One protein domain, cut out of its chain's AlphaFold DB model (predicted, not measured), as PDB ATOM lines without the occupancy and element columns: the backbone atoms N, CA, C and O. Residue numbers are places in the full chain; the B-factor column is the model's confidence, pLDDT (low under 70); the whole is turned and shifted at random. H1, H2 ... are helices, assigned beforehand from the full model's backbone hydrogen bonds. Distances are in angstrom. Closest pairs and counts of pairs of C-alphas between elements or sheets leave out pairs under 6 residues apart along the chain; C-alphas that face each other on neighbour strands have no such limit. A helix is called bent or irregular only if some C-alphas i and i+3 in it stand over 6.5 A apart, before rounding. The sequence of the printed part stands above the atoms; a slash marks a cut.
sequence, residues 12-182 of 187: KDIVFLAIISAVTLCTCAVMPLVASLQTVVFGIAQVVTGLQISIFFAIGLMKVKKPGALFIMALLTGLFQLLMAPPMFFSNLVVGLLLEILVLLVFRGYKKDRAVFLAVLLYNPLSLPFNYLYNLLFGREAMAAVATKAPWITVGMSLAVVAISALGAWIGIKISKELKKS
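AT A GLANCE: This is residues 12 to 182 of the 187 residues of an uncharacterized protein of Clostridiales bacterium (UniProt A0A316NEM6). An all-helix bundle in which H1, H2 and H7 make a row with H2 in the middle, while H3 and the bent helix H5 pack on one side of that row and H4 packs on both of them, away from H2. The short H6 turns off H5b at one end of the long axis, along which H7, the longest helix, runs. The printed part has 171 residues with seven named helices, H1 to H7, and no named strand. It is compact, with a radius of gyration of the C-alphas of 15.6 A, and spans 48 by 32 by 30 A.

HOW THE PARTS SIT: Begin with H7, residues 151 to 181, and look across to H2, residues 44 to 64: they touch and run the same way at a shallow tilt of 28 degrees, the C-alphas of Ile 55 and Gly 172 closest at 4.1 A. H2 has a kink of 41 degrees near residue 51. With H1, residues 12 to 34, it forms a helical hairpin at a shallow tilt of 10 degrees, with C-alphas 28 and 49 closest at 5.7 A. H1 and H7 are apart. H3, residues 69 to 84, touches H1 at a steep tilt of 45 degrees, with C-alphas 21 and 77 closest at 5.5 A. H3 and H4, residues 86 to 107, are a hairpin at a shallow tilt of 8 degrees, with C-alphas 78 and 89 closest at 4.5 A. H5, residues 113 to 137, was assigned as one helix by its hydrogen bonds but is bent, C-alphas 121 and 124 being 6.9 A apart; its arms H5a, residues 113 to 121, and H5b, residues 124 to 137, stand at 31 degrees. H5a touches H7 at a tilt of 37 degrees, only just steep, with C-alphas 121 and 165 closest at 4.9 A. H5b touches H4 with residues 126 to 131 alone, C-alphas 91 and 130 closest at 6.4 A. H6, residues 141 to 149, touches H5b, with C-alphas 135 and 141 closest at 6.3 A. H1, H2, H3, H4, H5b and H7 form an up and down bundle, each running against the one before it in the chain. Every O i to N i+4 pair is within hydrogen-bond range in H5a, H6 and H7; the others have 14 of 19 in H1, 15 of 17 in H2, 9 of 12 in H3, 17 of 18 in H4 and 8 of 10 in H5b.

IN THESE COORDINATES: Find C-alpha 151 at (233.935, 226.322, 173.220); from there H7 runs 45.2 A to C-alpha 181 at (223.113, 269.637, 180.156). H1 starts at C-alpha 12, (208.155, 263.754, 169.063), and is 34.8 A long; H4 measures 31.4 A and H2 30.2 A. H1 and H2 are only just irregular: C-alphas 29 and 32 are 6.8 A apart, and C-alphas 48 and 51 are 6.9 A apart.

THE WHOLE: The farthest C-alphas, those of Gly 139 and Ser 182, are 50.6 A apart. The printed part has no cut, and no link is long. The mean pLDDT of the printed part is 77.8; look for values under 70 at residues 35 to 43, 85, 87 and 127 to 154.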
ATOM      1  N   LYS A  12     206.713 263.477 168.944       84.38
ATOM      2  CA  LYS A  12     208.155 263.754 169.063       84.38
ATOM      3  C   LYS A  12     208.981 262.609 169.661       84.38
ATOM      4  O   LYS A  12     210.146 262.464 169.302       84.38
ATOM      5  N   ASP A  13     208.396 261.805 170.550       84.81
ATOM      6  CA  ASP A  13     209.086 260.668 171.161       84.81
ATOM      7  C   ASP A  13     209.248 259.551 170.129       84.81
ATOM      8  O   ASP A  13     210.346 259.037 169.949       84.81
ATOM      9  N   ILE A  14     208.171 259.232 169.405       85.88
ATOM     10  CA  ILE A  14     208.170 258.204 168.354       85.88
ATOM     11  C   ILE A  14     209.118 258.603 167.224       85.88
ATOM     12  O   ILE A  14     209.956 257.802 166.818       85.88
ATOM     13  N   VAL A  15     209.044 259.857 166.766       87.94
ATOM     14  CA  VAL A  15     209.943 260.391 165.732       87.94
ATOM     15  C   VAL A  15     211.400 260.302 166.185       87.94
ATOM     16  O   VAL A  15     212.256 259.878 165.414       87.94
ATOM     17  N   PHE A  16     211.703 260.629 167.444       87.81
ATOM     18  CA  PHE A  16     213.066 260.503 167.954       87.81
ATOM     19  C   PHE A  16     213.553 259.049 168.003       87.81
ATOM     20  O   PHE A  16     214.678 258.778 167.584       87.81
ATOM     21  N   LEU A  17     212.724 258.115 168.483       88.06
ATOM     22  CA  LEU A  17     213.066 256.689 168.493       88.06
ATOM     23  C   LEU A  17     213.275 256.159 167.071       88.06
ATOM     24  O   LEU A  17     214.189 255.366 166.858       88.06
ATOM     25  N   ALA A  18     212.494 256.632 166.097       88.38
ATOM     26  CA  ALA A  18     212.665 256.280 164.692       88.38
ATOM     27  C   ALA A  18     213.988 256.791 164.117       88.38
ATOM     28  O   ALA A  18     214.723 256.012 163.514       88.38
ATOM     29  N   ILE A  19     214.342 258.055 164.370       90.25
ATOM     30  CA  ILE A  19     215.626 258.625 163.931       90.25
ATOM     31  C   ILE A  19     216.794 257.860 164.560       90.25
ATOM     32  O   ILE A  19     217.715 257.463 163.854       90.25
ATOM     33  N   ILE A  20     216.750 257.597 165.869       90.06
ATOM     34  CA  ILE A  20     217.795 256.829 166.562       90.06
ATOM     35  C   ILE A  20     217.906 255.409 166.000       90.06
ATOM     36  O   ILE A  20     219.016 254.928 165.779       90.06
ATOM     37  N   SER A  21     216.779 254.752 165.723       87.06
ATOM     38  CA  SER A  21     216.758 253.413 165.122       87.06
ATOM     39  C   SER A  21     217.375 253.418 163.721       87.06
ATOM     40  O   SER A  21     218.209 252.567 163.423       87.06
ATOM     41  N   ALA A  22     217.047 254.411 162.889       87.94
ATOM     42  CA  ALA A  22     217.624 254.574 161.555       87.94
ATOM     43  C   ALA A  22     219.138 254.833 161.605       87.94
ATOM     44  O   ALA A  22     219.899 254.173 160.902       87.94
ATOM     45  N   VAL A  23     219.598 255.727 162.486       89.62
ATOM     46  CA  VAL A  23     221.036 255.982 162.685       89.62
ATOM     47  C   VAL A  23     221.745 254.713 163.160       89.62
ATOM     48  O   VAL A  23     222.801 254.371 162.632       89.62
ATOM     49  N   THR A  24     221.140 253.970 164.093       87.56
ATOM     50  CA  THR A  24     221.684 252.689 164.565       87.56
ATOM     51  C   THR A  24     221.883 251.727 163.396       87.56
ATOM     52  O   THR A  24     222.973 251.180 163.242       87.56
ATOM     53  N   LEU A  25     220.884 251.579 162.522       85.25
ATOM     54  CA  LEU A  25     220.971 250.725 161.335       85.25
ATOM     55  C   LEU A  25     222.064 251.178 160.365       85.25
ATOM     56  O   LEU A  25     222.879 250.354 159.955       85.25
ATOM     57  N   CYS A  26     222.137 252.474 160.052       86.38
ATOM     58  CA  CYS A  26     223.180 253.016 159.179       86.38
ATOM     59  C   CYS A  26     224.580 252.734 159.733       86.38
ATOM     60  O   CYS A  26     225.474 252.337 158.993       86.38
ATOM     61  N   THR A  27     224.779 252.868 161.046       84.25
ATOM     62  CA  THR A  27     226.073 252.548 161.672       84.25
ATOM     63  C   THR A  27     226.363 251.049 161.739       84.25
ATOM     64  O   THR A  27     227.528 250.662 161.786       84.25
ATOM     65  N   CYS A  28     225.335 250.198 161.684       81.12
ATOM     66  CA  CYS A  28     225.476 248.746 161.566       81.12
ATOM     67  C   CYS A  28     225.782 248.281 160.131       81.12
ATOM     68  O   CYS A  28     226.029 247.094 159.929       81.12
ATOM     69  N   ALA A  29     225.856 249.184 159.144       78.94
ATOM     70  CA  ALA A  29     226.260 248.866 157.768       78.94
ATOM     71  C   ALA A  29     227.710 248.352 157.642       78.94
ATOM     72  O   ALA A  29     228.155 248.025 156.549       78.94
ATOM     73  N   VAL A  30     228.440 248.235 158.755       77.38
ATOM     74  CA  VAL A  30     229.716 247.515 158.859       77.38
ATOM     75  C   VAL A  30     229.559 245.989 158.841       77.38
ATOM     76  O   VAL A  30     230.544 245.292 158.625       77.38
ATOM     77  N   MET A  31     228.349 245.438 159.021       75.00
ATOM     78  CA  MET A  31     228.125 243.982 159.022       75.00
ATOM     79  C   MET A  31     228.620 243.245 157.759       75.00
ATOM     80  O   MET A  31     229.240 242.194 157.927       75.00
ATOM     81  N   PRO A  32     228.438 243.751 156.521       75.31
ATOM     82  CA  PRO A  32     228.961 243.101 155.316       75.31
ATOM     83  C   PRO A  32     230.483 242.907 155.332       75.31
ATOM     84  O   PRO A  32     230.968 241.916 154.796       75.31
ATOM     85  N   LEU A  33     231.237 243.795 155.995       74.31
ATOM     86  CA  LEU A  33     232.697 243.676 156.127       74.31
ATOM     87  C   LEU A  33     233.109 242.491 157.011       74.31
ATOM     88  O   LEU A  33     234.204 241.957 156.867       74.31
ATOM     89  N   VAL A  34     232.234 242.084 157.930       70.19
ATOM     90  CA  VAL A  34     232.488 241.023 158.914       70.19
ATOM     91  C   VAL A  34     231.774 239.723 158.523       70.19
ATOM     92  O   VAL A  34     231.976 238.691 159.159       70.19
ATOM     93  N   ALA A  35     230.969 239.735 157.457       69.44
ATOM     94  CA  ALA A  35     230.165 238.594 157.029       69.44
ATOM     95  C   ALA A  35     231.006 237.343 156.729       69.44
ATOM     96  O   ALA A  35     230.610 236.231 157.077       69.44
ATOM     97  N   SER A  36     232.205 237.522 156.169       68.06
ATOM     98  CA  SER A  36     233.168 236.442 155.924       68.06
ATOM     99  C   SER A  36     233.750 235.834 157.205       68.06
ATOM    100  O   SER A  36     234.126 234.666 157.211       68.06
ATOM    101  N   LEU A  37     233.800 236.595 158.302       66.44
ATOM    102  CA  LEU A  37     234.313 236.144 159.598       66.44
ATOM    103  C   LEU A  37     233.218 235.528 160.479       66.44
ATOM    104  O   LEU A  37     233.536 234.800 161.419       66.44
ATOM    105  N   GLN A  38     231.937 235.763 160.173       64.19
ATOM    106  CA  GLN A  38     230.811 235.173 160.910       64.19
ATOM    107  C   GLN A  38     230.779 233.639 160.829       64.19
ATOM    108  O   GLN A  38     230.233 232.999 161.726       64.19
ATOM    109  N   THR A  39     231.359 233.045 159.784       60.53
ATOM    110  CA  THR A  39     231.458 231.586 159.599       60.53
ATOM    111  C   THR A  39     232.658 230.963 160.315       60.53
ATOM    112  O   THR A  39     232.768 229.740 160.352       60.53
ATOM    113  N   VAL A  40     233.549 231.780 160.889       60.50
ATOM    114  CA  VAL A  40     234.792 231.337 161.544       60.50
ATOM    115  C   VAL A  40     234.799 231.688 163.031       60.50
ATOM    116  O   VAL A  40     235.292 230.910 163.843       60.50
ATOM    117  N   VAL A  41     234.229 232.838 163.405       62.91
ATOM    118  CA  VAL A  41     234.249 233.353 164.777       62.91
ATOM    119  C   VAL A  41     232.830 233.637 165.265       62.91
ATOM    120  O   VAL A  41     232.126 234.516 164.760       62.91
ATOM    121  N   PHE A  42     232.423 232.915 166.309       66.06
ATOM    122  CA  PHE A  42     231.125 233.099 166.950       66.06
ATOM    123  C   PHE A  42     230.992 234.506 167.552       66.06
ATOM    124  O   PHE A  42     231.886 234.986 168.244       66.06
ATOM    125  N   GLY A  43     229.859 235.172 167.320       66.31
ATOM    126  CA  GLY A  43     229.534 236.452 167.963       66.31
ATOM    127  C   GLY A  43     230.259 237.687 167.414       66.31
ATOM    128  O   GLY A  43     230.006 238.785 167.905       66.31
ATOM    129  N   ILE A  44     231.095 237.564 166.375       72.81
ATOM    130  CA  ILE A  44     231.875 238.699 165.850       72.81
ATOM    131  C   ILE A  44     230.999 239.838 165.306       72.81
ATOM    132  O   ILE A  44     231.315 241.007 165.501       72.81
ATOM    133  N   ALA A  45     229.841 239.512 164.725       73.25
ATOM    134  CA  ALA A  45     228.870 240.520 164.311       73.25
ATOM    135  C   ALA A  45     228.371 241.340 165.508       73.25
ATOM    136  O   ALA A  45     228.345 242.561 165.426       73.25
ATOM    137  N   GLN A  46     228.072 240.689 166.639       73.94
ATOM    138  CA  GLN A  46     227.614 241.374 167.852       73.94
ATOM    139  C   GLN A  46     228.732 242.133 168.566       73.94
ATOM    140  O   GLN A  46     228.464 243.119 169.239       73.94
ATOM    141  N   VAL A  47     229.989 241.715 168.417       79.50
ATOM    142  CA  VAL A  47     231.146 242.492 168.885       79.50
ATOM    143  C   VAL A  47     231.252 243.795 168.093       79.50
ATOM    144  O   VAL A  47     231.401 244.863 168.683       79.50
ATOM    145  N   VAL A  48     231.126 243.716 166.766       80.94
ATOM    146  CA  VAL A  48     231.317 244.866 165.872       80.94
ATOM    147  C   VAL A  48     230.122 245.811 165.857       80.94
ATOM    148  O   VAL A  48     230.339 246.999 165.656       80.94
ATOM    149  N   THR A  49     228.890 245.335 166.065       82.50
ATOM    150  CA  THR A  49     227.688 246.191 166.111       82.50
ATOM    151  C   THR A  49     227.190 246.480 167.521       82.50
ATOM    152  O   THR A  49     226.394 247.402 167.721       82.50
ATOM    153  N   GLY A  50     227.645 245.718 168.515       82.50
ATOM    154  CA  GLY A  50     227.134 245.802 169.876       82.50
ATOM    155  C   GLY A  50     227.412 247.149 170.525       82.50
ATOM    156  O   GLY A  50     226.567 247.647 171.269       82.50
ATOM    157  N   LEU A  51     228.541 247.785 170.200       86.94
ATOM    158  CA  LEU A  51     228.877 249.116 170.700       86.94
ATOM    159  C   LEU A  51     227.904 250.173 170.161       86.94
ATOM    160  O   LEU A  51     227.357 250.956 170.934       86.94
ATOM    161  N   GLN A  52     227.649 250.168 168.855       86.62
ATOM    162  CA  GLN A  52     226.783 251.114 168.155       86.62
ATOM    163  C   GLN A  52     225.351 250.968 168.658       86.62
ATOM    164  O   GLN A  52     224.769 251.942 169.139       86.62
ATOM    165  N   ILE A  53     224.815 249.741 168.634       86.00
ATOM    166  CA  ILE A  53     223.470 249.442 169.137       86.00
ATOM    167  C   ILE A  53     223.354 249.902 170.586       86.00
ATOM    168  O   ILE A  53     222.411 250.614 170.926       86.00
ATOM    169  N   SER A  54     224.343 249.590 171.428       87.06
ATOM    170  CA  SER A  54     224.283 249.945 172.844       87.06
ATOM    171  C   SER A  54     224.310 251.453 173.085       87.06
ATOM    172  O   SER A  54     223.514 251.970 173.870       87.06
ATOM    173  N   ILE A  55     225.185 252.192 172.398       89.00
ATOM    174  CA  ILE A  55     225.274 253.649 172.543       89.00
ATOM    175  C   ILE A  55     223.964 254.306 172.108       89.00
ATOM    176  O   ILE A  55     223.388 255.095 172.863       89.00
ATOM    177  N   PHE A  56     223.467 253.974 170.918       89.31
ATOM    178  CA  PHE A  56     222.280 254.621 170.365       89.31
ATOM    179  C   PHE A  56     221.006 254.227 171.107       89.31
ATOM    180  O   PHE A  56     220.195 255.104 171.414       89.31
ATOM    181  N   PHE A  57     220.846 252.960 171.491       87.94
ATOM    182  CA  PHE A  57     219.685 252.524 172.271       87.94
ATOM    183  C   PHE A  57     219.692 253.150 173.666       87.94
ATOM    184  O   PHE A  57     218.643 253.588 174.146       87.94
ATOM    185  N   ALA A  58     220.862 253.287 174.301       88.56
ATOM    186  CA  ALA A  58     220.980 254.025 175.555       88.56
ATOM    187  C   ALA A  58     220.565 255.492 175.387       88.56
ATOM    188  O   ALA A  58     219.821 256.005 176.223       88.56
ATOM    189  N   ILE A  59     220.967 256.156 174.300       88.19
ATOM    190  CA  ILE A  59     220.557 257.540 174.006       88.19
ATOM    191  C   ILE A  59     219.043 257.649 173.784       88.19
ATOM    192  O   ILE A  59     218.393 258.516 174.382       88.19
ATOM    193  N   GLY A  60     218.470 256.740 172.992       87.00
ATOM    194  CA  GLY A  60     217.029 256.618 172.756       87.00
ATOM    195  C   GLY A  60     216.233 256.523 174.057       87.00
ATOM    196  O   GLY A  60     215.359 257.353 174.339       87.00
ATOM    197  N   LEU A  61     216.601 255.560 174.903       88.12
ATOM    198  CA  LEU A  61     215.950 255.315 176.190       88.12
ATOM    199  C   LEU A  61     216.173 256.442 177.193       88.12
ATOM    200  O   LEU A  61     215.256 256.787 177.937       88.12
ATOM    201  N   MET A  62     217.359 257.053 177.216       85.75
ATOM    202  CA  MET A  62     217.648 258.166 178.117       85.75
ATOM    203  C   MET A  62     216.833 259.414 177.786       85.75
ATOM    204  O   MET A  62     216.543 260.180 178.714       85.75
ATOM    205  N   LYS A  63     216.466 259.642 176.519       84.00
ATOM    206  CA  LYS A  63     215.610 260.770 176.130       84.00
ATOM    207  C   LYS A  63     214.141 260.503 176.436       84.00
ATOM    208  O   LYS A  63     213.521 261.313 177.124       84.00
ATOM    209  N   VAL A  64     213.600 259.382 175.960       84.44
ATOM    210  CA  VAL A  64     212.161 259.099 176.063       84.44
ATOM    211  C   VAL A  64     211.778 258.644 177.472       84.44
ATOM    212  O   VAL A  64     210.792 259.131 178.016       84.44
ATOM    213  N   LYS A  65     212.578 257.772 178.105       81.88
ATOM    214  CA  LYS A  65     212.351 257.211 179.454       81.88
ATOM    215  C   LYS A  65     210.931 256.659 179.695       81.88
ATOM    216  O   LYS A  65     210.465 256.659 180.834       81.88
ATOM    217  N   LYS A  66     210.251 256.165 178.653       82.25
ATOM    218  CA  LYS A  66     208.904 255.568 178.736       82.25
ATOM    219  C   LYS A  66     208.956 254.060 178.522       82.25
ATOM    220  O   LYS A  66     209.760 253.614 177.704       82.25
ATOM    221  N   PRO A  67     208.116 253.284 179.223       79.81
ATOM    222  CA  PRO A  67     207.962 251.874 178.906       79.81
ATOM    223  C   PRO A  67     207.362 251.704 177.509       79.81
ATOM    224  O   PRO A  67     206.515 252.487 177.088       79.81
ATOM    225  N   GLY A  68     207.837 250.701 176.790       80.81
ATOM    226  CA  GLY A  68     207.585 250.432 175.377       80.81
ATOM    227  C   GLY A  68     208.621 251.060 174.442       80.81
ATOM    228  O   GLY A  68     208.610 250.770 173.250       80.81
ATOM    229  N   ALA A  69     209.521 251.919 174.939       85.38
ATOM    230  CA  ALA A  69     210.498 252.594 174.086       85.38
ATOM    231  C   ALA A  69     211.556 251.631 173.531       85.38
ATOM    232  O   ALA A  69     211.952 251.787 172.376       85.38
ATOM    233  N   LEU A  70     211.988 250.629 174.308       86.25
ATOM    234  CA  LEU A  70     212.924 249.619 173.810       86.25
ATOM    235  C   LEU A  70     212.234 248.749 172.764       86.25
ATOM    236  O   LEU A  70     212.809 248.514 171.705       86.25
ATOM    237  N   PHE A  71     210.989 248.343 173.023       87.94
ATOM    238  CA  PHE A  71     210.204 247.571 172.063       87.94
ATOM    239  C   PHE A  71     209.979 248.327 170.748       87.94
ATOM    240  O   PHE A  71     210.172 247.752 169.684       87.94
ATOM    241  N   ILE A  72     209.645 249.621 170.792       87.31
ATOM    242  CA  ILE A  72     209.482 250.441 169.579       87.31
ATOM    243  C   ILE A  72     210.797 250.522 168.799       87.31
ATOM    244  O   ILE A  72     210.787 250.345 167.585       87.31
ATOM    245  N   MET A  73     211.935 250.746 169.463       87.19
ATOM    246  CA  MET A  73     213.232 250.752 168.775       87.19
ATOM    247  C   MET A  73     213.567 249.383 168.176       87.19
ATOM    248  O   MET A  73     214.006 249.309 167.030       87.19
ATOM    249  N   ALA A  74     213.323 248.293 168.907       86.50
ATOM    250  CA  ALA A  74     213.521 246.929 168.418       86.50
ATOM    251  C   ALA A  74     212.590 246.596 167.237       86.50
ATOM    252  O   ALA A  74     213.002 245.940 166.285       86.50
ATOM    253  N   LEU A  75     211.353 247.091 167.251       88.50
ATOM    254  CA  LEU A  75     210.398 246.931 166.159       88.50
ATOM    255  C   LEU A  75     210.838 247.720 164.927       88.50
ATOM    256  O   LEU A  75     210.877 247.164 163.838       88.50
ATOM    257  N   LEU A  76     211.222 248.989 165.084       87.69
ATOM    258  CA  LEU A  76     211.660 249.828 163.966       87.69
ATOM    259  C   LEU A  76     212.961 249.315 163.348       87.69
ATOM    260  O   LEU A  76     213.054 249.210 162.130       87.69
ATOM    261  N   THR A  77     213.944 248.940 164.169       84.81
ATOM    262  CA  THR A  77     215.173 248.296 163.677       84.81
ATOM    263  C   THR A  77     214.888 246.935 163.045       84.81
ATOM    264  O   THR A  77     215.422 246.616 161.985       84.81
ATOM    265  N   GLY A  78     213.992 246.159 163.648       83.12
ATOM    266  CA  GLY A  78     213.581 244.858 163.152       83.12
ATOM    267  C   GLY A  78     212.834 244.922 161.816       83.12
ATOM    268  O   GLY A  78     213.041 244.052 160.979       83.12
ATOM    269  N   LEU A  79     211.988 245.926 161.573       84.69
ATOM    270  CA  LEU A  79     211.264 246.071 160.301       84.69
ATOM    271  C   LEU A  79     212.225 246.215 159.115       84.69
ATOM    272  O   LEU A  79     211.974 245.667 158.046       84.69
ATOM    273  N   PHE A  80     213.360 246.888 159.310       79.31
ATOM    274  CA  PHE A  80     214.420 246.913 158.301       79.31
ATOM    275  C   PHE A  80     215.113 245.557 158.156       79.31
ATOM    276  O   PHE A  80     215.436 245.148 157.044       79.31
ATOM    277  N   GLN A  81     215.301 244.822 159.254       73.81
ATOM    278  CA  GLN A  81     215.821 243.455 159.189       73.81
ATOM    279  C   GLN A  81     214.853 242.501 158.485       73.81
ATOM    280  O   GLN A  81     215.323 241.598 157.811       73.81
ATOM    281  N   LEU A  82     213.534 242.707 158.567       79.38
ATOM    282  CA  LEU A  82     212.527 241.895 157.872       79.38
ATOM    283  C   LEU A  82     212.735 241.904 156.350       79.38
ATOM    284  O   LEU A  82     212.573 240.867 155.713       79.38
ATOM    285  N   LEU A  83     213.144 243.049 155.791       76.12
ATOM    286  CA  LEU A  83     213.458 243.206 154.365       76.12
ATOM    287  C   LEU A  83     214.709 242.422 153.939       76.12
ATOM    288  O   LEU A  83     214.816 242.040 152.778       76.12
ATOM    289  N   MET A  84     215.654 242.189 154.854       70.81
ATOM    290  CA  MET A  84     216.908 241.481 154.562       70.81
ATOM    291  C   MET A  84     216.852 239.996 154.935       70.81
ATOM    292  O   MET A  84     217.265 239.129 154.172       70.81
ATOM    293  N   ALA A  85     216.365 239.704 156.135       69.44
ATOM    294  CA  ALA A  85     216.275 238.387 156.732       69.44
ATOM    295  C   ALA A  85     215.056 238.352 157.675       69.44
ATOM    296  O   ALA A  85     215.176 238.708 158.854       69.44
ATOM    297  N   PRO A  86     213.896 237.860 157.201       70.50
ATOM    298  CA  PRO A  86     212.684 237.716 158.012       70.50
ATOM    299  C   PRO A  86     212.878 237.081 159.399       70.50
ATOM    300  O   PRO A  86     212.232 237.507 160.353       70.50
ATOM    301  N   PRO A  87     213.789 236.117 159.584       67.69
ATOM    302  CA  PRO A  87     213.979 235.495 160.890       67.69
ATOM    303  C   PRO A  87     214.737 236.349 161.920       67.69
ATOM    304  O   PRO A  87     214.531 236.196 163.129       67.69
ATOM    305  N   MET A  88     215.586 237.280 161.466       72.06
ATOM    306  CA  MET A  88     216.251 238.228 162.366       72.06
ATOM    307  C   MET A  88     215.247 239.207 162.972       72.06
ATOM    308  O   MET A  88     215.359 239.521 164.155       72.06
ATOM    309  N   PHE A  89     214.213 239.588 162.214       79.38
ATOM    310  CA  PHE A  89     213.109 240.406 162.717       79.38
ATOM    311  C   PHE A  89     212.417 239.763 163.921       79.38
ATOM    312  O   PHE A  89     212.323 240.395 164.970       79.38
ATOM    313  N   PHE A  90     211.980 238.505 163.802       77.38
ATOM    314  CA  PHE A  90     211.295 237.815 164.901       77.38
ATOM    315  C   PHE A  90     212.189 237.678 166.133       77.38
ATOM    316  O   PHE A  90     211.742 237.942 167.245       77.38
ATOM    317  N   SER A  91     213.465 237.342 165.939       73.88
ATOM    318  CA  SER A  91     214.426 237.236 167.043       73.88
ATOM    319  C   SER A  91     214.614 238.578 167.758       73.88
ATOM    320  O   SER A  91     214.555 238.646 168.984       73.88
ATOM    321  N   ASN A  92     214.779 239.666 167.000       80.69
ATOM    322  CA  ASN A  92     214.951 241.015 167.538       80.69
ATOM    323  C   ASN A  92     213.691 241.507 168.265       80.69
ATOM    324  O   ASN A  92     213.780 242.099 169.341       80.69
ATOM    325  N   LEU A  93     212.514 241.215 167.707       84.12
ATOM    326  CA  LEU A  93     211.221 241.554 168.293       84.12
ATOM    327  C   LEU A  93     211.003 240.824 169.625       84.12
ATOM    328  O   LEU A  93     210.605 241.447 170.608       84.12
ATOM    329  N   VAL A  94     211.301 239.521 169.675       83.88
ATOM    330  CA  VAL A  94     211.178 238.706 170.892       83.88
ATOM    331  C   VAL A  94     212.162 239.177 171.960       83.88
ATOM    332  O   VAL A  94     211.753 239.379 173.099       83.88
ATOM    333  N   VAL A  95     213.428 239.428 171.612       84.12
ATOM    334  CA  VAL A  95     214.429 239.954 172.561       84.12
ATOM    335  C   VAL A  95     214.020 241.332 173.086       84.12
ATOM    336  O   VAL A  95     214.060 241.563 174.296       84.12
ATOM    337  N   GLY A  96     213.573 242.229 172.205       84.50
ATOM    338  CA  GLY A  96     213.075 243.550 172.584       84.50
ATOM    339  C   GLY A  96     211.874 243.475 173.525       84.50
ATOM    340  O   GLY A  96     211.840 244.184 174.530       84.50
ATOM    341  N   LEU A  97     210.920 242.579 173.250       87.50
ATOM    342  CA  LEU A  97     209.744 242.362 174.092       87.50
ATOM    343  C   LEU A  97     210.113 241.755 175.451       87.50
ATOM    344  O   LEU A  97     209.657 242.245 176.481       87.50
ATOM    345  N   LEU A  98     210.957 240.722 175.469       86.31
ATOM    346  CA  LEU A  98     211.423 240.077 176.699       86.31
ATOM    347  C   LEU A  98     212.148 241.071 177.607       86.31
ATOM    348  O   LEU A  98     211.891 241.105 178.809       86.31
ATOM    349  N   LEU A  99     213.018 241.910 177.042       85.44
ATOM    350  CA  LEU A  99     213.736 242.926 177.808       85.44
ATOM    351  C   LEU A  99     212.832 244.046 178.297       85.44
ATOM    352  O   LEU A  99     213.001 244.508 179.423       85.44
ATOM    353  N   GLU A 100     211.858 244.462 177.494       85.44
ATOM    354  CA  GLU A 100     210.852 245.432 177.919       85.44
ATOM    355  C   GLU A 100     210.041 244.885 179.105       85.44
ATOM    356  O   GLU A 100     209.907 245.566 180.123       85.44
ATOM    357  N   ILE A 101     209.583 243.629 179.033       85.38
ATOM    358  CA  ILE A 101     208.879 242.948 180.132       85.38
ATOM    359  C   ILE A 101     209.779 242.838 181.366       85.38
ATOM    360  O   ILE A 101     209.345 243.160 182.472       85.38
ATOM    361  N   LEU A 102     211.042 242.440 181.201       85.62
ATOM    362  CA  LEU A 102     212.002 242.322 182.301       85.62
ATOM    363  C   LEU A 102     212.222 243.670 182.995       85.62
ATOM    364  O   LEU A 102     212.178 243.757 184.223       85.62
ATOM    365  N   VAL A 103     212.405 244.748 182.235       84.19
ATOM    366  CA  VAL A 103     212.593 246.098 182.784       84.19
ATOM    367  C   VAL A 103     211.320 246.610 183.452       84.19
ATOM    368  O   VAL A 103     211.386 247.249 184.507       84.19
ATOM    369  N   LEU A 104     210.155 246.320 182.880       83.19
ATOM    370  CA  LEU A 104     208.863 246.641 183.476       83.19
ATOM    371  C   LEU A 104     208.650 245.911 184.807       83.19
ATOM    372  O   LEU A 104     208.218 246.542 185.771       83.19
ATOM    373  N   LEU A 105     209.000 244.628 184.896       82.12
ATOM    374  CA  LEU A 105     208.864 243.837 186.121       82.12
ATOM    375  C   LEU A 105     209.863 244.264 187.206       82.12
ATOM    376  O   LEU A 105     209.466 244.469 188.352       82.12
ATOM    377  N   VAL A 106     211.140 244.445 186.857       82.00
ATOM    378  CA  VAL A 106     212.207 244.738 187.832       82.00
ATOM    379  C   VAL A 106     212.239 246.215 188.236       82.00
ATOM    380  O   VAL A 106     212.404 246.540 189.412       82.00
ATOM    381  N   PHE A 107     212.087 247.136 187.281       79.44
ATOM    382  CA  PHE A 107     212.283 248.574 187.506       79.44
ATOM    383  C   PHE A 107     211.010 249.415 187.372       79.44
ATOM    384  O   PHE A 107     211.059 250.612 187.670       79.44
ATOM    385  N   ARG A 108     209.879 248.819 186.959       76.06
ATOM    386  CA  ARG A 108     208.620 249.530 186.655       76.06
ATOM    387  C   ARG A 108     208.814 250.663 185.633       76.06
ATOM    388  O   ARG A 108     208.164 251.704 185.719       76.06
ATOM    389  N   GLY A 109     209.721 250.455 184.670       76.69
ATOM    390  CA  GLY A 109     210.022 251.369 183.560       76.69
ATOM    391  C   GLY A 109     211.423 252.003 183.600       76.69
ATOM    392  O   GLY A 109     212.284 251.645 184.401       76.69
ATOM    393  N   TYR A 110     211.651 252.991 182.730       77.69
ATOM    394  CA  TYR A 110     212.977 253.583 182.466       77.69
ATOM    395  C   TYR A 110     213.295 254.854 183.274       77.69
ATOM    396  O   TYR A 110     214.145 255.663 182.887       77.69
ATOM    397  N   LYS A 111     212.637 255.062 184.423       72.31
ATOM    398  CA  LYS A 111     212.887 256.247 185.269       72.31
ATOM    399  C   LYS A 111     214.318 256.258 185.828       72.31
ATOM    400  O   LYS A 111     214.943 257.317 185.901       72.31
ATOM    401  N   LYS A 112     214.849 255.080 186.177       80.81
ATOM    402  CA  LYS A 112     216.200 254.901 186.731       80.81
ATOM    403  C   LYS A 112     217.223 254.673 185.619       80.81
ATOM    404  O   LYS A 112     217.021 253.822 184.760       80.81
ATOM    405  N   ASP A 113     218.374 255.338 185.703       80.69
ATOM    406  CA  ASP A 113     219.480 255.135 184.751       80.69
ATOM    407  C   ASP A 113     219.992 253.677 184.756       80.69
ATOM    408  O   ASP A 113     220.414 253.162 183.727       80.69
ATOM    409  N   ARG A 114     219.878 252.976 185.897       79.56
ATOM    410  CA  ARG A 114     220.194 251.539 186.009       79.56
ATOM    411  C   ARG A 114     219.286 250.657 185.145       79.56
ATOM    412  O   ARG A 114     219.757 249.654 184.630       79.56
ATOM    413  N   ALA A 115     218.018 251.040 184.971       82.81
ATOM    414  CA  ALA A 115     217.074 250.307 184.126       82.81
ATOM    415  C   ALA A 115     217.472 250.413 182.650       82.81
ATOM    416  O   ALA A 115     217.466 249.419 181.933       82.81
ATOM    417  N   VAL A 116     217.889 251.611 182.221       83.44
ATOM    418  CA  VAL A 116     218.431 251.845 180.875       83.44
ATOM    419  C   VAL A 116     219.710 251.040 180.665       83.44
ATOM    420  O   VAL A 116     219.825 250.335 179.670       83.44
ATOM    421  N   PHE A 117     220.647 251.108 181.615       86.25
ATOM    422  CA  PHE A 117     221.904 250.369 181.525       86.25
ATOM    423  C   PHE A 117     221.669 248.864 181.397       86.25
ATOM    424  O   PHE A 117     222.217 248.245 180.496       86.25
ATOM    425  N   LEU A 118     220.819 248.290 182.253       85.00
ATOM    426  CA  LEU A 118     220.543 246.855 182.262       85.00
ATOM    427  C   LEU A 118     219.818 246.401 180.988       85.00
ATOM    428  O   LEU A 118     220.183 245.376 180.426       85.00
ATOM    429  N   ALA A 119     218.855 247.182 180.493       84.88
ATOM    430  CA  ALA A 119     218.143 246.879 179.251       84.88
ATOM    431  C   ALA A 119     219.079 246.819 178.040       84.88
ATOM    432  O   ALA A 119     219.011 245.896 177.237       84.88
ATOM    433  N   VAL A 120     219.963 247.811 177.926       84.94
ATOM    434  CA  VAL A 120     220.895 247.936 176.806       84.94
ATOM    435  C   VAL A 120     222.022 246.913 176.913       84.94
ATOM    436  O   VAL A 120     222.345 246.256 175.928       84.94
ATOM    437  N   LEU A 121     222.580 246.732 178.114       86.31
ATOM    438  CA  LEU A 121     223.627 245.748 178.379       86.31
ATOM    439  C   LEU A 121     223.170 244.346 178.003       86.31
ATOM    440  O   LEU A 121     223.959 243.596 177.448       86.31
ATOM    441  N   LEU A 122     221.919 244.001 178.307       83.69
ATOM    442  CA  LEU A 122     221.365 242.678 178.054       83.69
ATOM    443  C   LEU A 122     220.870 242.488 176.612       83.69
ATOM    444  O   LEU A 122     220.708 241.347 176.193       83.69
ATOM    445  N   TYR A 123     220.703 243.557 175.829       81.94
ATOM    446  CA  TYR A 123     220.192 243.487 174.456       81.94
ATOM    447  C   TYR A 123     221.031 242.592 173.533       81.94
ATOM    448  O   TYR A 123     220.510 241.633 172.961       81.94
ATOM    449  N   ASN A 124     222.339 242.844 173.423       79.38
ATOM    450  CA  ASN A 124     223.207 242.029 172.559       79.38
ATOM    451  C   ASN A 124     223.546 240.649 173.156       79.38
ATOM    452  O   ASN A 124     223.573 239.670 172.416       79.38
ATOM    453  N   PRO A 125     223.776 240.500 174.474       76.25
ATOM    454  CA  PRO A 125     223.992 239.187 175.069       76.25
ATOM    455  C   PRO A 125     222.791 238.251 174.949       76.25
ATOM    456  O   PRO A 125     223.009 237.060 174.773       76.25
ATOM    457  N   LEU A 126     221.546 238.747 175.000       73.50
ATOM    458  CA  LEU A 126     220.352 237.921 174.757       73.50
ATOM    459  C   LEU A 126     220.110 237.635 173.276       73.50
ATOM    460  O   LEU A 126     219.483 236.626 172.953       73.50
ATOM    461  N   SER A 127     220.635 238.458 172.367       68.81
ATOM    462  CA  SER A 127     220.538 238.176 170.936       68.81
ATOM    463  C   SER A 127     221.469 237.037 170.490       68.81
ATOM    464  O   SER A 127     221.161 236.372 169.499       68.81
ATOM    465  N   LEU A 128     222.554 236.750 171.226       69.81
ATOM    466  CA  LEU A 128     223.464 235.615 170.991       69.81
ATOM    467  C   LEU A 128     222.800 234.227 171.151       69.81
ATOM    468  O   LEU A 128     222.832 233.464 170.183       69.81
ATOM    469  N   PRO A 129     222.183 233.864 172.297       65.00
ATOM    470  CA  PRO A 129     221.529 232.568 172.470       65.00
ATOM    471  C   PRO A 129     220.314 232.422 171.554       65.00
ATOM    472  O   PRO A 129     220.074 231.331 171.049       65.00
ATOM    473  N   PHE A 130     219.598 233.513 171.258       65.19
ATOM    474  CA  PHE A 130     218.529 233.497 170.258       65.19
ATOM    475  C   PHE A 130     219.061 233.212 168.849       65.19
ATOM    476  O   PHE A 130     218.490 232.382 168.149       65.19
ATOM    477  N   ASN A 131     220.184 233.818 168.444       64.19
ATOM    478  CA  ASN A 131     220.837 233.498 167.169       64.19
ATOM    479  C   ASN A 131     221.353 232.051 167.122       64.19
ATOM    480  O   ASN A 131     221.292 231.414 166.072       64.19
ATOM    481  N   TYR A 132     221.858 231.520 168.236       62.38
ATOM    482  CA  TYR A 132     222.320 230.134 168.327       62.38
ATOM    483  C   TYR A 132     221.159 229.138 168.195       62.38
ATOM    484  O   TYR A 132     221.201 228.249 167.346       62.38
ATOM    485  N   LEU A 133     220.084 229.346 168.962       60.91
ATOM    486  CA  LEU A 133     218.857 228.548 168.894       60.91
ATOM    487  C   LEU A 133     218.225 228.613 167.496       60.91
ATOM    488  O   LEU A 133     217.741 227.613 166.973       60.91
ATOM    489  N   TYR A 134     218.295 229.782 166.861       60.19
ATOM    490  CA  TYR A 134     217.830 229.995 165.498       60.19
ATOM    491  C   TYR A 134     218.627 229.187 164.456       60.19
ATOM    492  O   TYR A 134     218.030 228.560 163.580       60.19
ATOM    493  N   ASN A 135     219.961 229.140 164.562       60.75
ATOM    494  CA  ASN A 135     220.796 228.328 163.664       60.75
ATOM    495  C   ASN A 135     220.543 226.817 163.830       60.75
ATOM    496  O   ASN A 135     220.571 226.095 162.837       60.75
ATOM    497  N   LEU A 136     220.235 226.366 165.053       58.31
ATOM    498  CA  LEU A 136     219.825 224.986 165.355       58.31
ATOM    499  C   LEU A 136     218.465 224.619 164.739       58.31
ATOM    500  O   LEU A 136     218.321 223.537 164.181       58.31
ATOM    501  N   LEU A 137     217.475 225.514 164.809       55.38
ATOM    502  CA  LEU A 137     216.115 225.268 164.302       55.38
ATOM    503  C   LEU A 137     216.008 225.295 162.770       55.38
ATOM    504  O   LEU A 137     215.179 224.585 162.210       55.38
ATOM    505  N   PHE A 138     216.824 226.105 162.089       55.19
ATOM    506  CA  PHE A 138     216.756 226.301 160.632       55.19
ATOM    507  C   PHE A 138     217.908 225.636 159.855       55.19
ATOM    508  O   PHE A 138     218.111 225.935 158.678       55.19
ATOM    509  N   GLY A 139     218.669 224.740 160.492       50.56
ATOM    510  CA  GLY A 139     219.641 223.874 159.812       50.56
ATOM    511  C   GLY A 139     220.885 224.579 159.254       50.56
ATOM    512  O   GLY A 139     221.619 223.994 158.461       50.56
ATOM    513  N   ARG A 140     221.167 225.828 159.655       52.62
ATOM    514  CA  ARG A 140     222.449 226.489 159.360       52.62
ATOM    515  C   ARG A 140     223.457 226.102 160.435       52.62
ATOM    516  O   ARG A 140     223.743 226.861 161.357       52.62
ATOM    517  N   GLU A 141     224.036 224.915 160.287       52.78
ATOM    518  CA  GLU A 141     225.023 224.361 161.221       52.78
ATOM    519  C   GLU A 141     226.299 225.207 161.382       52.78
ATOM    520  O   GLU A 141     227.092 224.932 162.269       52.78
ATOM    521  N   ALA A 142     226.516 226.264 160.593       50.97
ATOM    522  CA  ALA A 142     227.746 227.059 160.635       50.97
ATOM    523  C   ALA A 142     228.039 227.672 162.021       50.97
ATOM    524  O   ALA A 142     229.157 227.566 162.513       50.97
ATOM    525  N   MET A 143     227.046 228.265 162.696       50.59
ATOM    526  CA  MET A 143     227.247 228.845 164.038       50.59
ATOM    527  C   MET A 143     227.342 227.777 165.136       50.59
ATOM    528  O   MET A 143     228.102 227.948 166.089       50.59
ATOM    529  N   ALA A 144     226.596 226.676 165.002       50.72
ATOM    530  CA  ALA A 144     226.633 225.564 165.949       50.72
ATOM    531  C   ALA A 144     227.966 224.808 165.865       50.72
ATOM    532  O   ALA A 144     228.596 224.582 166.895       50.72
ATOM    533  N   ALA A 145     228.443 224.542 164.646       50.62
ATOM    534  CA  ALA A 145     229.716 223.899 164.355       50.62
ATOM    535  C   ALA A 145     230.914 224.733 164.831       50.62
ATOM    536  O   ALA A 145     231.864 224.176 165.380       50.62
ATOM    537  N   VAL A 146     230.879 226.062 164.669       52.72
ATOM    538  CA  VAL A 146     231.918 226.970 165.194       52.72
ATOM    539  C   VAL A 146     231.912 226.986 166.725       52.72
ATOM    540  O   VAL A 146     232.981 226.955 167.333       52.72
ATOM    541  N   ALA A 147     230.733 226.962 167.356       53.03
ATOM    542  CA  ALA A 147     230.623 226.904 168.813       53.03
ATOM    543  C   ALA A 147     231.119 225.571 169.403       53.03
ATOM    544  O   ALA A 147     231.761 225.560 170.451       53.03
ATOM    545  N   THR A 148     230.885 224.452 168.714       54.22
ATOM    546  CA  THR A 148     231.407 223.134 169.112       54.22
ATOM    547  C   THR A 148     232.892 222.950 168.801       54.22
ATOM    548  O   THR A 148     233.560 222.199 169.504       54.22
ATOM    549  N   LYS A 149     233.439 223.636 167.785       55.41
ATOM    550  CA  LYS A 149     234.866 223.543 167.421       55.41
ATOM    551  C   LYS A 149     235.795 224.253 168.407       55.41
ATOM    552  O   LYS A 149     236.940 223.836 168.544       55.41
ATOM    553  N   ALA A 150     235.333 225.308 169.083       56.56
ATOM    554  CA  ALA A 150     236.147 226.052 170.044       56.56
ATOM    555  C   ALA A 150     235.297 226.669 171.179       56.56
ATOM    556  O   ALA A 150     235.117 227.890 171.222       56.56
ATOM    557  N   PRO A 151     234.817 225.859 172.143       61.69
ATOM    558  CA  PRO A 151     233.935 226.322 173.220       61.69
ATOM    559  C   PRO A 151     234.549 227.453 174.062       61.69
ATOM    560  O   PRO A 151     233.848 228.374 174.477       61.69
ATOM    561  N   TRP A 152     235.874 227.458 174.239       66.69
ATOM    562  CA  TRP A 152     236.600 228.541 174.913       66.69
ATOM    563  C   TRP A 152     236.524 229.881 174.169       66.69
ATOM    564  O   TRP A 152     236.370 230.927 174.800       66.69
ATOM    565  N   ILE A 153     236.570 229.863 172.833       66.25
ATOM    566  CA  ILE A 153     236.450 231.071 172.004       66.25
ATOM    567  C   ILE A 153     235.006 231.579 172.039       66.25
ATOM    568  O   ILE A 153     234.785 232.782 172.137       66.25
ATOM    569  N   THR A 154     234.013 230.690 172.050       66.81
ATOM    570  CA  THR A 154     232.594 231.052 172.210       66.81
ATOM    571  C   THR A 154     232.326 231.747 173.541       66.81
ATOM    572  O   THR A 154     231.640 232.772 173.574       66.81
ATOM    573  N   VAL A 155     232.896 231.232 174.635       70.62
ATOM    574  CA  VAL A 155     232.804 231.859 175.962       70.62
ATOM    575  C   VAL A 155     233.522 233.211 175.968       70.62
ATOM    576  O   VAL A 155     232.931 234.205 176.390       70.62
ATOM    577  N   GLY A 156     234.744 233.285 175.431       76.94
ATOM    578  CA  GLY A 156     235.509 234.533 175.332       76.94
ATOM    579  C   GLY A 156     234.798 235.613 174.509       76.94
ATOM    580  O   GLY A 156     234.697 236.759 174.943       76.94
ATOM    581  N   MET A 157     234.222 235.247 173.366       73.88
ATOM    582  CA  MET A 157     233.463 236.162 172.509       73.88
ATOM    583  C   MET A 157     232.149 236.598 173.154       73.88
ATOM    584  O   MET A 157     231.785 237.766 173.063       73.88
ATOM    585  N   SER A 158     231.456 235.704 173.860       74.94
ATOM    586  CA  SER A 158     230.240 236.068 174.599       74.94
ATOM    587  C   SER A 158     230.552 237.065 175.719       74.94
ATOM    588  O   SER A 158     229.844 238.063 175.869       74.94
ATOM    589  N   LEU A 159     231.655 236.863 176.449       79.75
ATOM    590  CA  LEU A 159     232.151 237.827 177.435       79.75
ATOM    591  C   LEU A 159     232.549 239.156 176.782       79.75
ATOM    592  O   LEU A 159     232.214 240.212 177.315       79.75
ATOM    593  N   ALA A 160     233.195 239.127 175.614       82.69
ATOM    594  CA  ALA A 160     233.541 240.335 174.866       82.69
ATOM    595  C   ALA A 160     232.293 241.123 174.440       82.69
ATOM    596  O   ALA A 160     232.251 242.340 174.611       82.69
ATOM    597  N   VAL A 161     231.241 240.450 173.961       81.44
ATOM    598  CA  VAL A 161     229.959 241.092 173.618       81.44
ATOM    599  C   VAL A 161     229.316 241.723 174.849       81.44
ATOM    600  O   VAL A 161     228.838 242.857 174.770       81.44
ATOM    601  N   VAL A 162     229.330 241.040 175.997       85.81
ATOM    602  CA  VAL A 162     228.828 241.598 177.263       85.81
ATOM    603  C   VAL A 162     229.636 242.833 177.664       85.81
ATOM    604  O   VAL A 162     229.048 243.870 177.970       85.81
ATOM    605  N   ALA A 163     230.968 242.759 177.613       86.75
ATOM    606  CA  ALA A 163     231.852 243.868 177.962       86.75
ATOM    607  C   ALA A 163     231.640 245.079 177.042       86.75
ATOM    608  O   ALA A 163     231.483 246.201 177.522       86.75
ATOM    609  N   ILE A 164     231.554 244.861 175.730       88.06
ATOM    610  CA  ILE A 164     231.308 245.919 174.744       88.06
ATOM    611  C   ILE A 164     229.918 246.524 174.923       88.06
ATOM    612  O   ILE A 164     229.769 247.742 174.847       88.06
ATOM    613  N   SER A 165     228.909 245.706 175.215       87.31
ATOM    614  CA  SER A 165     227.550 246.199 175.459       87.31
ATOM    615  C   SER A 165     227.481 247.024 176.742       87.31
ATOM    616  O   SER A 165     226.856 248.083 176.765       87.31
ATOM    617  N   ALA A 166     228.188 246.601 177.794       86.75
ATOM    618  CA  ALA A 166     228.330 247.368 179.027       86.75
ATOM    619  C   ALA A 166     229.043 248.708 178.785       86.75
ATOM    620  O   ALA A 166     228.564 249.751 179.236       86.75
ATOM    621  N   LEU A 167     230.148 248.705 178.034       89.81
ATOM    622  CA  LEU A 167     230.874 249.919 177.658       89.81
ATOM    623  C   LEU A 167     230.002 250.855 176.817       89.81
ATOM    624  O   LEU A 167     229.902 252.041 177.128       89.81
ATOM    625  N   GLY A 168     229.321 250.332 175.800       87.38
ATOM    626  CA  GLY A 168     228.434 251.110 174.940       87.38
ATOM    627  C   GLY A 168     227.248 251.698 175.706       87.38
ATOM    628  O   GLY A 168     226.939 252.877 175.547       87.38
ATOM    629  N   ALA A 169     226.638 250.933 176.616       87.81
ATOM    630  CA  ALA A 169     225.580 251.431 177.490       87.81
ATOM    631  C   ALA A 169     226.092 252.544 178.420       87.81
ATOM    632  O   ALA A 169     225.436 253.574 178.584       87.81
ATOM    633  N   TRP A 170     227.282 252.375 179.004       89.44
ATOM    634  CA  TRP A 170     227.892 253.376 179.879       89.44
ATOM    635  C   TRP A 170     228.215 254.676 179.132       89.44
ATOM    636  O   TRP A 170     227.829 255.762 179.581       89.44
ATOM    637  N   ILE A 171     228.850 254.570 177.963       90.44
ATOM    638  CA  ILE A 171     229.167 255.703 177.085       90.44
ATOM    639  C   ILE A 171     227.880 256.396 176.633       90.44
ATOM    640  O   ILE A 171     227.759 257.613 176.783       90.44
ATOM    641  N   GLY A 172     226.886 255.644 176.157       87.50
ATOM    642  CA  GLY A 172     225.606 256.187 175.702       87.50
ATOM    643  C   GLY A 172     224.858 256.947 176.801       87.50
ATOM    644  O   GLY A 172     224.334 258.037 176.560       87.50
ATOM    645  N   ILE A 173     224.877 256.448 178.042       88.62
ATOM    646  CA  ILE A 173     224.319 257.158 179.206       88.62
ATOM    647  C   ILE A 173     225.096 258.445 179.495       88.62
ATOM    648  O   ILE A 173     224.474 259.477 179.764       88.62
ATOM    649  N   LYS A 174     226.433 258.417 179.440       88.56
ATOM    650  CA  LYS A 174     227.278 259.596 179.689       88.56
ATOM    651  C   LYS A 174     227.042 260.680 178.636       88.56
ATOM    652  O   LYS A 174     226.758 261.818 179.003       88.56
ATOM    653  N   ILE A 175     227.041 260.309 177.354       88.19
ATOM    654  CA  ILE A 175     226.704 261.198 176.232       88.19
ATOM    655  C   ILE A 175     225.309 261.791 176.430       88.19
ATOM    656  O   ILE A 175     225.124 263.000 176.335       88.19
ATOM    657  N   SER A 176     224.326 260.967 176.791       85.62
ATOM    658  CA  SER A 176     222.957 261.441 177.021       85.62
ATOM    659  C   SER A 176     222.847 262.448 178.159       85.62
ATOM    660  O   SER A 176     222.041 263.373 178.088       85.62
ATOM    661  N   LYS A 177     223.627 262.271 179.231       85.62
ATOM    662  CA  LYS A 177     223.678 263.231 180.342       85.62
ATOM    663  C   LYS A 177     224.276 264.557 179.891       85.62
ATOM    664  O   LYS A 177     223.740 265.600 180.252       85.62
ATOM    665  N   GLU A 178     225.318 264.519 179.072       86.38
ATOM    666  CA  GLU A 178     225.962 265.728 178.560       86.38
ATOM    667  C   GLU A 178     225.069 266.479 177.562       86.38
ATOM    668  O   GLU A 178     224.863 267.683 177.695       86.38
ATOM    669  N   LEU A 179     224.403 265.758 176.656       83.88
ATOM    670  CA  LEU A 179     223.410 266.321 175.731       83.88
ATOM    671  C   LEU A 179     222.191 266.929 176.445       83.88
ATOM    672  O   LEU A 179     221.540 267.837 175.925       83.88
ATOM    673  N   LYS A 180     221.849 266.434 177.639       82.00
ATOM    674  CA  LYS A 180     220.815 267.049 178.483       82.00
ATOM    675  C   LYS A 180     221.287 268.354 179.104       82.00
ATOM    676  O   LYS A 180     220.510 269.305 179.125       82.00
ATOM    677  N   LYS A 181     222.532 268.413 179.583       81.62
ATOM    678  CA  LYS A 181     223.113 269.637 180.156       81.62
ATOM    679  C   LYS A 181     223.233 270.751 179.120       81.62
ATOM    680  O   LYS A 181     222.914 271.890 179.434       81.62
ATOM    681  N   SER A 182     223.614 270.424 177.885       79.12
ATOM    682  CA  SER A 182     223.713 271.401 176.791       79.12
ATOM    683  C   SER A 182     222.357 271.870 176.248       79.12
ATOM    684  O   SER A 182     222.301 272.735 175.380       79.12
TER     685      SER A 182